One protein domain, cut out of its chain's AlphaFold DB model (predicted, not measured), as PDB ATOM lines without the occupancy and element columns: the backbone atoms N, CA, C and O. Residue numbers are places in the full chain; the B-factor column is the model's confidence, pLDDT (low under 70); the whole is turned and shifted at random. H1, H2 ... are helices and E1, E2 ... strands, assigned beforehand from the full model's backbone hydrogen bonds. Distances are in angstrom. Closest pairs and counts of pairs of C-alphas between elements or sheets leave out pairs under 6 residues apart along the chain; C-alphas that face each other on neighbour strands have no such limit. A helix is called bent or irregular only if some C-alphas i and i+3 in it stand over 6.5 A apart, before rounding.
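This is residues 11 to 74 of the 85 residues of an uncharacterized protein of Colidextribacter sp. OB.20 (UniProt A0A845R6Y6). A small sheet of three antiparallel strands, in the order E1, E3, E2, forms a wall between two helices, one over each face. H2 runs along the strands on one face, and the short H1 crosses them on the other, over the part of the sheet where E3 begins. The 64 printed residues hold two named helices and three named strands, in the chain order H1, E1, H2, E2, E3, a mixed class of helices and strands. The whole is compact, with a radius of gyration of the C-alphas of 12.1 A, and flat in outline, spanning 36 by 28 by 14 A.

Begin at the inner strand E3, residues 66 to 73. On one side of it look for edge strand E1, residues 27 to 32, antiparallel at 164 degrees between directions; N 29 and O 69 are within hydrogen-bond range at 2.9 A, as are N 71 and O 27 at 2.8 A. On the other side is edge strand E2, residues 54 to 59, antiparallel at 166 degrees and forming a hairpin with E3; N 57 and O 70 are 2.9 A apart, and N 72 and O 55 are 2.8 A apart. H2, residues 37 to 47, is on the sheet at a height of 9.8 A, over E3 and along the strands, at 21 degrees to E3 on the local plane. E1, H2 and E2 make a split strand-helix-strand unit, two strands that run the same way with E3 between them, and its crossover is right-handed. On the opposite face, H1, residues 11 to 18, is on the sheet at a height of 9.4 A, over E3 and across the strands, at 87 degrees on the local plane; the closest C-alphas of H1 and E3, those of Val 15 and Arg 66, are 7.2 A apart. H1 and H2 are apart. In H1, 3 of 4 O i to N i+4 pairs are within hydrogen-bond range; in H2, 0 of 7 are, but 7 of its 8 O i to N i+3 pairs are.

Find C-alpha 66 at (-48.001, -3.910, -11.500); from there E3 runs 22.8 A to C-alpha 73 at (-42.681, -25.941, -9.276). E1 is 17.2 A long and E2 16.4 A. H2 starts at C-alpha 37, (-46.977, -6.062, -20.676), and is 16.6 A long; it is irregular, but only just, with C-alphas 42 and 45 6.9 A apart. H1 is 11.0 A long.

The two C-alphas farthest apart, those of Asn 51 and Asn 63, are 36.2 A apart. The printed part, residues 11 to 74, has no cut. The link from E1 to H2 is tight, the other three are short. Mean pLDDT of the printed part is 89.5, and residue 11 is the one under 70.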
ATOM      1  N   PHE A  11     -42.591  -3.243  -1.404       69.75
ATOM      2  CA  PHE A  11     -43.239  -3.379  -2.698       69.75
ATOM      3  C   PHE A  11     -43.929  -4.739  -2.914       69.75
ATOM      4  O   PHE A  11     -44.917  -4.822  -3.637       69.75
ATOM      5  N   SER A  12     -43.443  -5.820  -2.292       80.00
ATOM      6  CA  SER A  12     -44.048  -7.146  -2.466       80.00
ATOM      7  C   SER A  12     -45.330  -7.318  -1.658       80.00
ATOM      8  O   SER A  12     -46.237  -8.020  -2.103       80.00
ATOM      9  N   LYS A  13     -45.430  -6.627  -0.519       87.69
ATOM     10  CA  LYS A  13     -46.626  -6.610   0.323       87.69
ATOM     11  C   LYS A  13     -47.801  -5.915  -0.366       87.69
ATOM     12  O   LYS A  13     -48.880  -6.489  -0.407       87.69
ATOM     13  N   GLU A  14     -47.583  -4.737  -0.950       92.12
ATOM     14  CA  GLU A  14     -48.636  -3.986  -1.654       92.12
ATOM     15  C   GLU A  14     -49.239  -4.796  -2.811       92.12
ATOM     16  O   GLU A  14     -50.457  -4.906  -2.936       92.12
ATOM     17  N   VAL A  15     -48.388  -5.421  -3.631       92.81
ATOM     18  CA  VAL A  15     -48.833  -6.252  -4.759       92.81
ATOM     19  C   VAL A  15     -49.574  -7.503  -4.273       92.81
ATOM     20  O   VAL A  15     -50.580  -7.885  -4.869       92.81
ATOM     21  N   ALA A  16     -49.109  -8.134  -3.189       92.06
ATOM     22  CA  ALA A  16     -49.801  -9.272  -2.587       92.06
ATOM     23  C   ALA A  16     -51.189  -8.880  -2.064       92.06
ATOM     24  O   ALA A  16     -52.166  -9.554  -2.380       92.06
ATOM     25  N   GLU A  17     -51.285  -7.776  -1.322       93.56
ATOM     26  CA  GLU A  17     -52.546  -7.266  -0.776       93.56
ATOM     27  C   GLU A  17     -53.534  -6.892  -1.883       93.56
ATOM     28  O   GLU A  17     -54.695  -7.292  -1.810       93.56
ATOM     29  N   HIS A  18     -53.074  -6.199  -2.929       95.56
ATOM     30  CA  HIS A  18     -53.909  -5.829  -4.072       95.56
ATOM     31  C   HIS A  18     -54.534  -7.057  -4.753       95.56
ATOM     32  O   HIS A  18     -55.734  -7.069  -5.015       95.56
ATOM     33  N   TYR A  19     -53.744  -8.112  -4.985       95.19
ATOM     34  CA  TYR A  19     -54.218  -9.343  -5.630       95.19
ATOM     35  C   TYR A  19     -54.796 -10.392  -4.661       95.19
ATOM     36  O   TYR A  19     -55.107 -11.508  -5.077       95.19
ATOM     37  N   GLY A  20     -54.978 -10.053  -3.380       94.69
ATOM     38  CA  GLY A  20     -55.664 -10.910  -2.407       94.69
ATOM     39  C   GLY A  20     -54.842 -12.089  -1.874       94.69
ATOM     40  O   GLY A  20     -55.415 -13.083  -1.423       94.69
ATOM     41  N   TYR A  21     -53.513 -11.991  -1.899       92.44
ATOM     42  CA  TYR A  21     -52.603 -13.020  -1.395       92.44
ATOM     43  C   TYR A  21     -52.086 -12.705   0.009       92.44
ATOM     44  O   TYR A  21     -51.668 -11.590   0.314       92.44
ATOM     45  N   THR A  22     -52.044 -13.728   0.860       87.19
ATOM     46  CA  THR A  22     -51.371 -13.678   2.171       87.19
ATOM     47  C   THR A  22     -49.872 -13.944   2.068       87.19
ATOM     48  O   THR A  22     -49.102 -13.463   2.896       87.19
ATOM     49  N   ALA A  23     -49.462 -14.697   1.048       84.12
ATOM     50  CA  ALA A  23     -48.082 -15.020   0.731       84.12
ATOM     51  C   ALA A  23     -47.921 -15.181  -0.785       84.12
ATOM     52  O   ALA A  23     -48.838 -15.630  -1.472       84.12
ATOM     53  N   LEU A  24     -46.744 -14.822  -1.295       86.94
ATOM     54  CA  LEU A  24     -46.393 -14.974  -2.705       86.94
ATOM     55  C   LEU A  24     -45.450 -16.161  -2.905       86.94
ATOM     56  O   LEU A  24     -44.652 -16.472  -2.022       86.94
ATOM     57  N   ALA A  25     -45.480 -16.762  -4.094       85.75
ATOM     58  CA  ALA A  25     -44.534 -17.805  -4.483       85.75
ATOM     59  C   ALA A  25     -43.071 -17.342  -4.362       85.75
ATOM     60  O   ALA A  25     -42.740 -16.176  -4.619       85.75
ATOM     61  N   ASN A  26     -42.172 -18.275  -4.035       82.69
ATOM     62  CA  ASN A  26     -40.729 -18.014  -3.992       82.69
ATOM     63  C   ASN A  26     -40.205 -17.543  -5.356       82.69
ATOM     64  O   ASN A  26     -39.471 -16.557  -5.428       82.69
ATOM     65  N   LYS A  27     -40.644 -18.195  -6.439       86.56
ATOM     66  CA  LYS A  27     -40.377 -17.773  -7.816       86.56
ATOM     67  C   LYS A  27     -41.507 -16.863  -8.290       86.56
ATOM     68  O   LYS A  27     -42.634 -17.304  -8.504       86.56
ATOM     69  N   ARG A  28     -41.212 -15.571  -8.428       89.31
ATOM     70  CA  ARG A  28     -42.192 -14.556  -8.831       89.31
ATOM     71  C   ARG A  28     -41.554 -13.392  -9.573       89.31
ATOM     72  O   ARG A  28     -40.374 -13.103  -9.395       89.31
ATOM     73  N   GLY A  29     -42.370 -12.690 -10.343       89.88
ATOM     74  CA  GLY A  29     -42.032 -11.434 -10.996       89.88
ATOM     75  C   GLY A  29     -43.149 -10.414 -10.808       89.88
ATOM     76  O   GLY A  29     -44.322 -10.767 -10.730       89.88
ATOM     77  N   MET A  30     -42.779  -9.139 -10.729       92.25
ATOM     78  CA  MET A  30     -43.720  -8.020 -10.692       92.25
ATOM     79  C   MET A  30     -43.408  -7.122 -11.878       92.25
ATOM     80  O   MET A  30     -42.352  -6.490 -11.919       92.25
ATOM     81  N   TRP A  31     -44.288  -7.109 -12.873       92.75
ATOM     82  CA  TRP A  31     -44.055  -6.405 -14.133       92.75
ATOM     83  C   TRP A  31     -44.779  -5.061 -14.129       92.75
ATOM     84  O   TRP A  31     -45.952  -5.023 -13.764       92.75
ATOM     85  N   PRO A  32     -44.140  -3.950 -14.532       93.44
ATOM     86  CA  PRO A  32     -44.837  -2.682 -14.721       93.44
ATOM     87  C   PRO A  32     -46.015  -2.836 -15.684       93.44
ATOM     88  O   PRO A  32     -45.853  -3.379 -16.778       93.44
ATOM     89  N   VAL A  33     -47.192  -2.347 -15.292       92.75
ATOM     90  CA  VAL A  33     -48.334  -2.273 -16.210       92.75
ATOM     91  C   VAL A  33     -48.084  -1.126 -17.179       92.75
ATOM     92  O   VAL A  33     -48.125   0.047 -16.821       92.75
ATOM     93  N   GLN A  34     -47.765  -1.498 -18.414       94.06
ATOM     94  CA  GLN A  34     -47.496  -0.602 -19.530       94.06
ATOM     95  C   GLN A  34     -47.996  -1.254 -20.829       94.06
ATOM     96  O   GLN A  34     -48.180  -2.480 -20.859       94.06
ATOM     97  N   PRO A  35     -48.207  -0.486 -21.915       94.75
ATOM     98  CA  PRO A  35     -48.534  -1.065 -23.213       94.75
ATOM     99  C   PRO A  35     -47.518  -2.150 -23.577       94.75
ATOM    100  O   PRO A  35     -46.312  -1.913 -23.532       94.75
ATOM    101  N   GLY A  36     -47.996  -3.352 -23.892       93.31
ATOM    102  CA  GLY A  36     -47.114  -4.475 -24.209       93.31
ATOM    103  C   GLY A  36     -46.831  -5.450 -23.055       93.31
ATOM    104  O   GLY A  36     -46.139  -6.441 -23.265       93.31
ATOM    105  N   VAL A  37     -47.329  -5.212 -21.835       92.88
ATOM    106  CA  VAL A  37     -46.977  -6.062 -20.676       92.88
ATOM    107  C   VAL A  37     -47.426  -7.523 -20.822       92.88
ATOM    108  O   VAL A  37     -46.720  -8.422 -20.373       92.88
ATOM    109  N   LEU A  38     -48.556  -7.790 -21.486       93.88
ATOM    110  CA  LEU A  38     -49.057  -9.159 -21.680       93.88
ATOM    111  C   LEU A  38     -48.189  -9.965 -22.655       93.88
ATOM    112  O   LEU A  38     -48.130 -11.189 -22.566       93.88
ATOM    113  N   GLN A  39     -47.472  -9.293 -23.556       94.31
ATOM    114  CA  GLN A  39     -46.562  -9.919 -24.511       94.31
ATOM    115  C   GLN A  39     -45.379 -10.588 -23.797       94.31
ATOM    116  O   GLN A  39     -44.827 -11.554 -24.320       94.31
ATOM    117  N   ASN A  40     -45.051 -10.164 -22.570       89.81
ATOM    118  CA  ASN A  40     -44.035 -10.816 -21.744       89.81
ATOM    119  C   ASN A  40     -44.391 -12.274 -21.404       89.81
ATOM    120  O   ASN A  40     -43.489 -13.065 -21.137       89.81
ATOM    121  N   LEU A  41     -45.671 -12.671 -21.462       90.38
ATOM    122  CA  LEU A  41     -46.076 -14.071 -21.271       90.38
ATOM    123  C   LEU A  41     -45.443 -15.004 -22.312       90.38
ATOM    124  O   LEU A  41     -45.142 -16.151 -21.994       90.38
ATOM    125  N   ALA A  42     -45.174 -14.511 -23.525       89.06
ATOM    126  CA  ALA A  42     -44.506 -15.289 -24.569       89.06
ATOM    127  C   ALA A  42     -43.036 -15.609 -24.240       89.06
ATOM    128  O   ALA A  42     -42.453 -16.499 -24.854       89.06
ATOM    129  N   LEU A  43     -42.436 -14.906 -23.273       84.19
ATOM    130  CA  LEU A  43     -41.075 -15.162 -22.800       84.19
ATOM    131  C   LEU A  43     -41.031 -16.243 -21.718       84.19
ATOM    132  O   LEU A  43     -39.957 -16.782 -21.459       84.19
ATOM    133  N   LEU A  44     -42.173 -16.581 -21.102       84.88
ATOM    134  CA  LEU A  44     -42.222 -17.560 -20.018       84.88
ATOM    135  C   LEU A  44     -41.613 -18.909 -20.413       84.88
ATOM    136  O   LEU A  44     -40.762 -19.356 -19.659       84.88
ATOM    137  N   PRO A  45     -41.921 -19.525 -21.573       83.25
ATOM    138  CA  PRO A  45     -41.349 -20.825 -21.927       83.25
ATOM    139  C   PRO A  45     -39.814 -20.880 -21.879       83.25
ATOM    140  O   PRO A  45     -39.258 -21.904 -21.513       83.25
ATOM    141  N   GLN A  46     -39.122 -19.773 -22.173       79.19
ATOM    142  CA  GLN A  46     -37.652 -19.719 -22.160       79.19
ATOM    143  C   GLN A  46     -37.057 -19.760 -20.743       79.19
ATOM    144  O   GLN A  46     -35.868 -20.023 -20.582       79.19
ATOM    145  N   ALA A  47     -37.862 -19.459 -19.725       73.44
ATOM    146  CA  ALA A  47     -37.451 -19.392 -18.328       73.44
ATOM    147  C   ALA A  47     -37.874 -20.629 -17.512       73.44
ATOM    148  O   ALA A  47     -37.663 -20.649 -16.300       73.44
ATOM    149  N   LEU A  48     -38.496 -21.627 -18.148       84.25
ATOM    150  CA  LEU A  48     -39.088 -22.795 -17.496       84.25
ATOM    151  C   LEU A  48     -38.364 -24.082 -17.900       84.25
ATOM    152  O   LEU A  48     -37.836 -24.186 -19.002       84.25
ATOM    153  N   ASP A  49     -38.377 -25.072 -17.008       83.81
ATOM    154  CA  ASP A  49     -37.889 -26.422 -17.296       83.81
ATOM    155  C   ASP A  49     -39.050 -27.309 -17.763       83.81
ATOM    156  O   ASP A  49     -39.956 -27.628 -16.993       83.81
ATOM    157  N   GLU A  50     -39.015 -27.731 -19.028       83.44
ATOM    158  CA  GLU A  50     -40.036 -28.599 -19.629       83.44
ATOM    159  C   GLU A  50     -40.104 -29.998 -18.988       83.44
ATOM    160  O   GLU A  50     -41.091 -30.713 -19.170       83.44
ATOM    161  N   ASN A  51     -39.093 -30.396 -18.209       87.31
ATOM    162  CA  ASN A  51     -39.063 -31.690 -17.523       87.31
ATOM    163  C   ASN A  51     -39.745 -31.666 -16.150       87.31
ATOM    164  O   ASN A  51     -39.795 -32.693 -15.470       87.31
ATOM    165  N   GLN A  52     -40.257 -30.512 -15.720       85.06
ATOM    166  CA  GLN A  52     -40.893 -30.345 -14.420       85.06
ATOM    167  C   GLN A  52     -42.354 -29.943 -14.569       85.06
ATOM    168  O   GLN A  52     -42.748 -29.193 -15.463       85.06
ATOM    169  N   LYS A  53     -43.187 -30.422 -13.644       86.19
ATOM    170  CA  LYS A  53     -44.553 -29.924 -13.539       86.19
ATOM    171  C   LYS A  53     -44.519 -28.522 -12.943       86.19
ATOM    172  O   LYS A  53     -44.054 -28.319 -11.823       86.19
ATOM    173  N   ILE A  54     -45.061 -27.574 -13.698       87.44
ATOM    174  CA  ILE A  54     -45.066 -26.158 -13.350       87.44
ATOM    175  C   ILE A  54     -46.504 -25.639 -13.382       87.44
ATOM    176  O   ILE A  54     -47.275 -25.930 -14.298       87.44
ATOM    177  N   ARG A  55     -46.870 -24.834 -12.384       89.44
ATOM    178  CA  ARG A  55     -48.071 -23.993 -12.393       89.44
ATOM    179  C   ARG A  55     -47.638 -22.535 -12.402       89.44
ATOM    180  O   ARG A  55     -46.852 -22.117 -11.562       89.44
ATOM    181  N   ILE A  56     -48.214 -21.752 -13.306       90.44
ATOM    182  CA  ILE A  56     -48.013 -20.304 -13.350       90.44
ATOM    183  C   ILE A  56     -49.343 -19.619 -13.097       90.44
ATOM    184  O   ILE A  56     -50.355 -19.977 -13.697       90.44
ATOM    185  N   ILE A  57     -49.331 -18.637 -12.205       93.56
ATOM    186  CA  ILE A  57     -50.443 -17.720 -11.992       93.56
ATOM    187  C   ILE A  57     -49.990 -16.347 -12.469       93.56
ATOM    188  O   ILE A  57     -48.950 -15.854 -12.035       93.56
ATOM    189  N   PHE A  58     -50.762 -15.751 -13.371       94.81
ATOM    190  CA  PHE A  58     -50.562 -14.386 -13.830       94.81
ATOM    191  C   PHE A  58     -51.791 -13.558 -13.465       94.81
ATOM    192  O   PHE A  58     -52.882 -13.820 -13.968       94.81
ATOM    193  N   ASP A  59     -51.604 -12.581 -12.587       96.44
ATOM    194  CA  ASP A  59     -52.634 -11.637 -12.175       96.44
ATOM    195  C   ASP A  59     -52.361 -10.270 -12.810       96.44
ATOM    196  O   ASP A  59     -51.233  -9.766 -12.815       96.44
ATOM    197  N   TYR A  60     -53.413  -9.681 -13.373       96.31
ATOM    198  CA  TYR A  60     -53.359  -8.423 -14.102       96.31
ATOM    199  C   TYR A  60     -54.588  -7.582 -13.778       96.31
ATOM    200  O   TYR A  60     -55.718  -8.053 -13.903       96.31
ATOM    201  N   ASP A  61     -54.351  -6.325 -13.416       96.31
ATOM    202  CA  ASP A  61     -55.376  -5.292 -13.289       96.31
ATOM    203  C   ASP A  61     -54.894  -4.074 -14.092       96.31
ATOM    204  O   ASP A  61     -53.827  -3.537 -13.783       96.31
ATOM    205  N   PRO A  62     -55.631  -3.627 -15.127       94.81
ATOM    206  CA  PRO A  62     -55.251  -2.444 -15.898       94.81
ATOM    207  C   PRO A  62     -55.233  -1.148 -15.069       94.81
ATOM    208  O   PRO A  62     -54.618  -0.174 -15.501       94.81
ATOM    209  N   ASN A  63     -55.896  -1.113 -13.909       96.25
ATOM    210  CA  ASN A  63     -55.945   0.047 -13.014       96.25
ATOM    211  C   ASN A  63     -54.876   0.006 -11.916       96.25
ATOM    212  O   ASN A  63     -54.780   0.939 -11.118       96.25
ATOM    213  N   PHE A  64     -54.066  -1.052 -11.868       95.44
ATOM    214  CA  PHE A  64     -52.968  -1.188 -10.924       95.44
ATOM    215  C   PHE A  64     -51.627  -1.101 -11.646       95.44
ATOM    216  O   PHE A  64     -51.484  -1.438 -12.815       95.44
ATOM    217  N   HIS A  65     -50.603  -0.615 -10.954       93.69
ATOM    218  CA  HIS A  65     -49.331  -0.259 -11.582       93.69
ATOM    219  C   HIS A  65     -48.401  -1.468 -11.825       93.69
ATOM    220  O   HIS A  65     -47.305  -1.310 -12.387       93.69
ATOM    221  N   ARG A  66     -48.798  -2.678 -11.400       94.44
ATOM    222  CA  ARG A  66     -48.001  -3.910 -11.500       94.44
ATOM    223  C   ARG A  66     -48.851  -5.126 -11.825       94.44
ATOM    224  O   ARG A  66     -49.804  -5.386 -11.120       94.44
ATOM    225  N   ALA A  67     -48.431  -5.916 -12.804       95.44
ATOM    226  CA  ALA A  67     -48.882  -7.289 -12.964       95.44
ATOM    227  C   ALA A  67     -48.026  -8.214 -12.092       95.44
ATOM    228  O   ALA A  67     -46.838  -7.946 -11.872       95.44
ATOM    229  N   LEU A  68     -48.603  -9.314 -11.627       95.00
ATOM    230  CA  LEU A  68     -47.928 -10.304 -10.797       95.00
ATOM    231  C   LEU A  68     -47.846 -11.631 -11.549       95.00
ATOM    232  O   LEU A  68     -48.861 -12.172 -11.974       95.00
ATOM    233  N   VAL A  69     -46.642 -12.186 -11.671       93.69
ATOM    234  CA  VAL A  69     -46.431 -13.566 -12.114       93.69
ATOM    235  C   VAL A  69     -45.879 -14.385 -10.957       93.69
ATOM    236  O   VAL A  69     -44.911 -13.987 -10.308       93.69
ATOM    237  N   GLN A  70     -46.492 -15.529 -10.688       92.50
ATOM    238  CA  GLN A  70     -46.072 -16.485  -9.669       92.50
ATOM    239  C   GLN A  70     -45.855 -17.841 -10.323       92.50
ATOM    240  O   GLN A  70     -46.723 -18.318 -11.053       92.50
ATOM    241  N   VAL A  71     -44.708 -18.458 -10.058       90.00
ATOM    242  CA  VAL A  71     -44.321 -19.761 -10.594       90.00
ATOM    243  C   VAL A  71     -44.210 -20.743  -9.434       90.00
ATOM    244  O   VAL A  71     -43.498 -20.502  -8.460       90.00
ATOM    245  N   PHE A  72     -44.929 -21.850  -9.551       87.69
ATOM    246  CA  PHE A  72     -44.923 -22.955  -8.608       87.69
ATOM    247  C   PHE A  72     -44.371 -24.174  -9.335       87.69
ATOM    248  O   PHE A  72     -44.978 -24.660 -10.291       87.69
ATOM    249  N   GLU A  73     -43.220 -24.645  -8.887       84.88
ATOM    250  CA  GLU A  73     -42.681 -25.941  -9.276       84.88
ATOM    251  C   GLU A  73     -43.225 -26.974  -8.295       84.88
ATOM    252  O   GLU A  73     -43.337 -26.699  -7.098       84.88
ATOM    253  N   ASP A  74     -43.639 -28.133  -8.803       72.19
ATOM    254  CA  ASP A  74     -44.119 -29.234  -7.967       72.19
ATOM    255  C   ASP A  74     -42.906 -29.875  -7.264       72.19
ATOM    256  O   ASP A  74     -42.423 -30.938  -7.650       72.19
TER     257      ASP A  74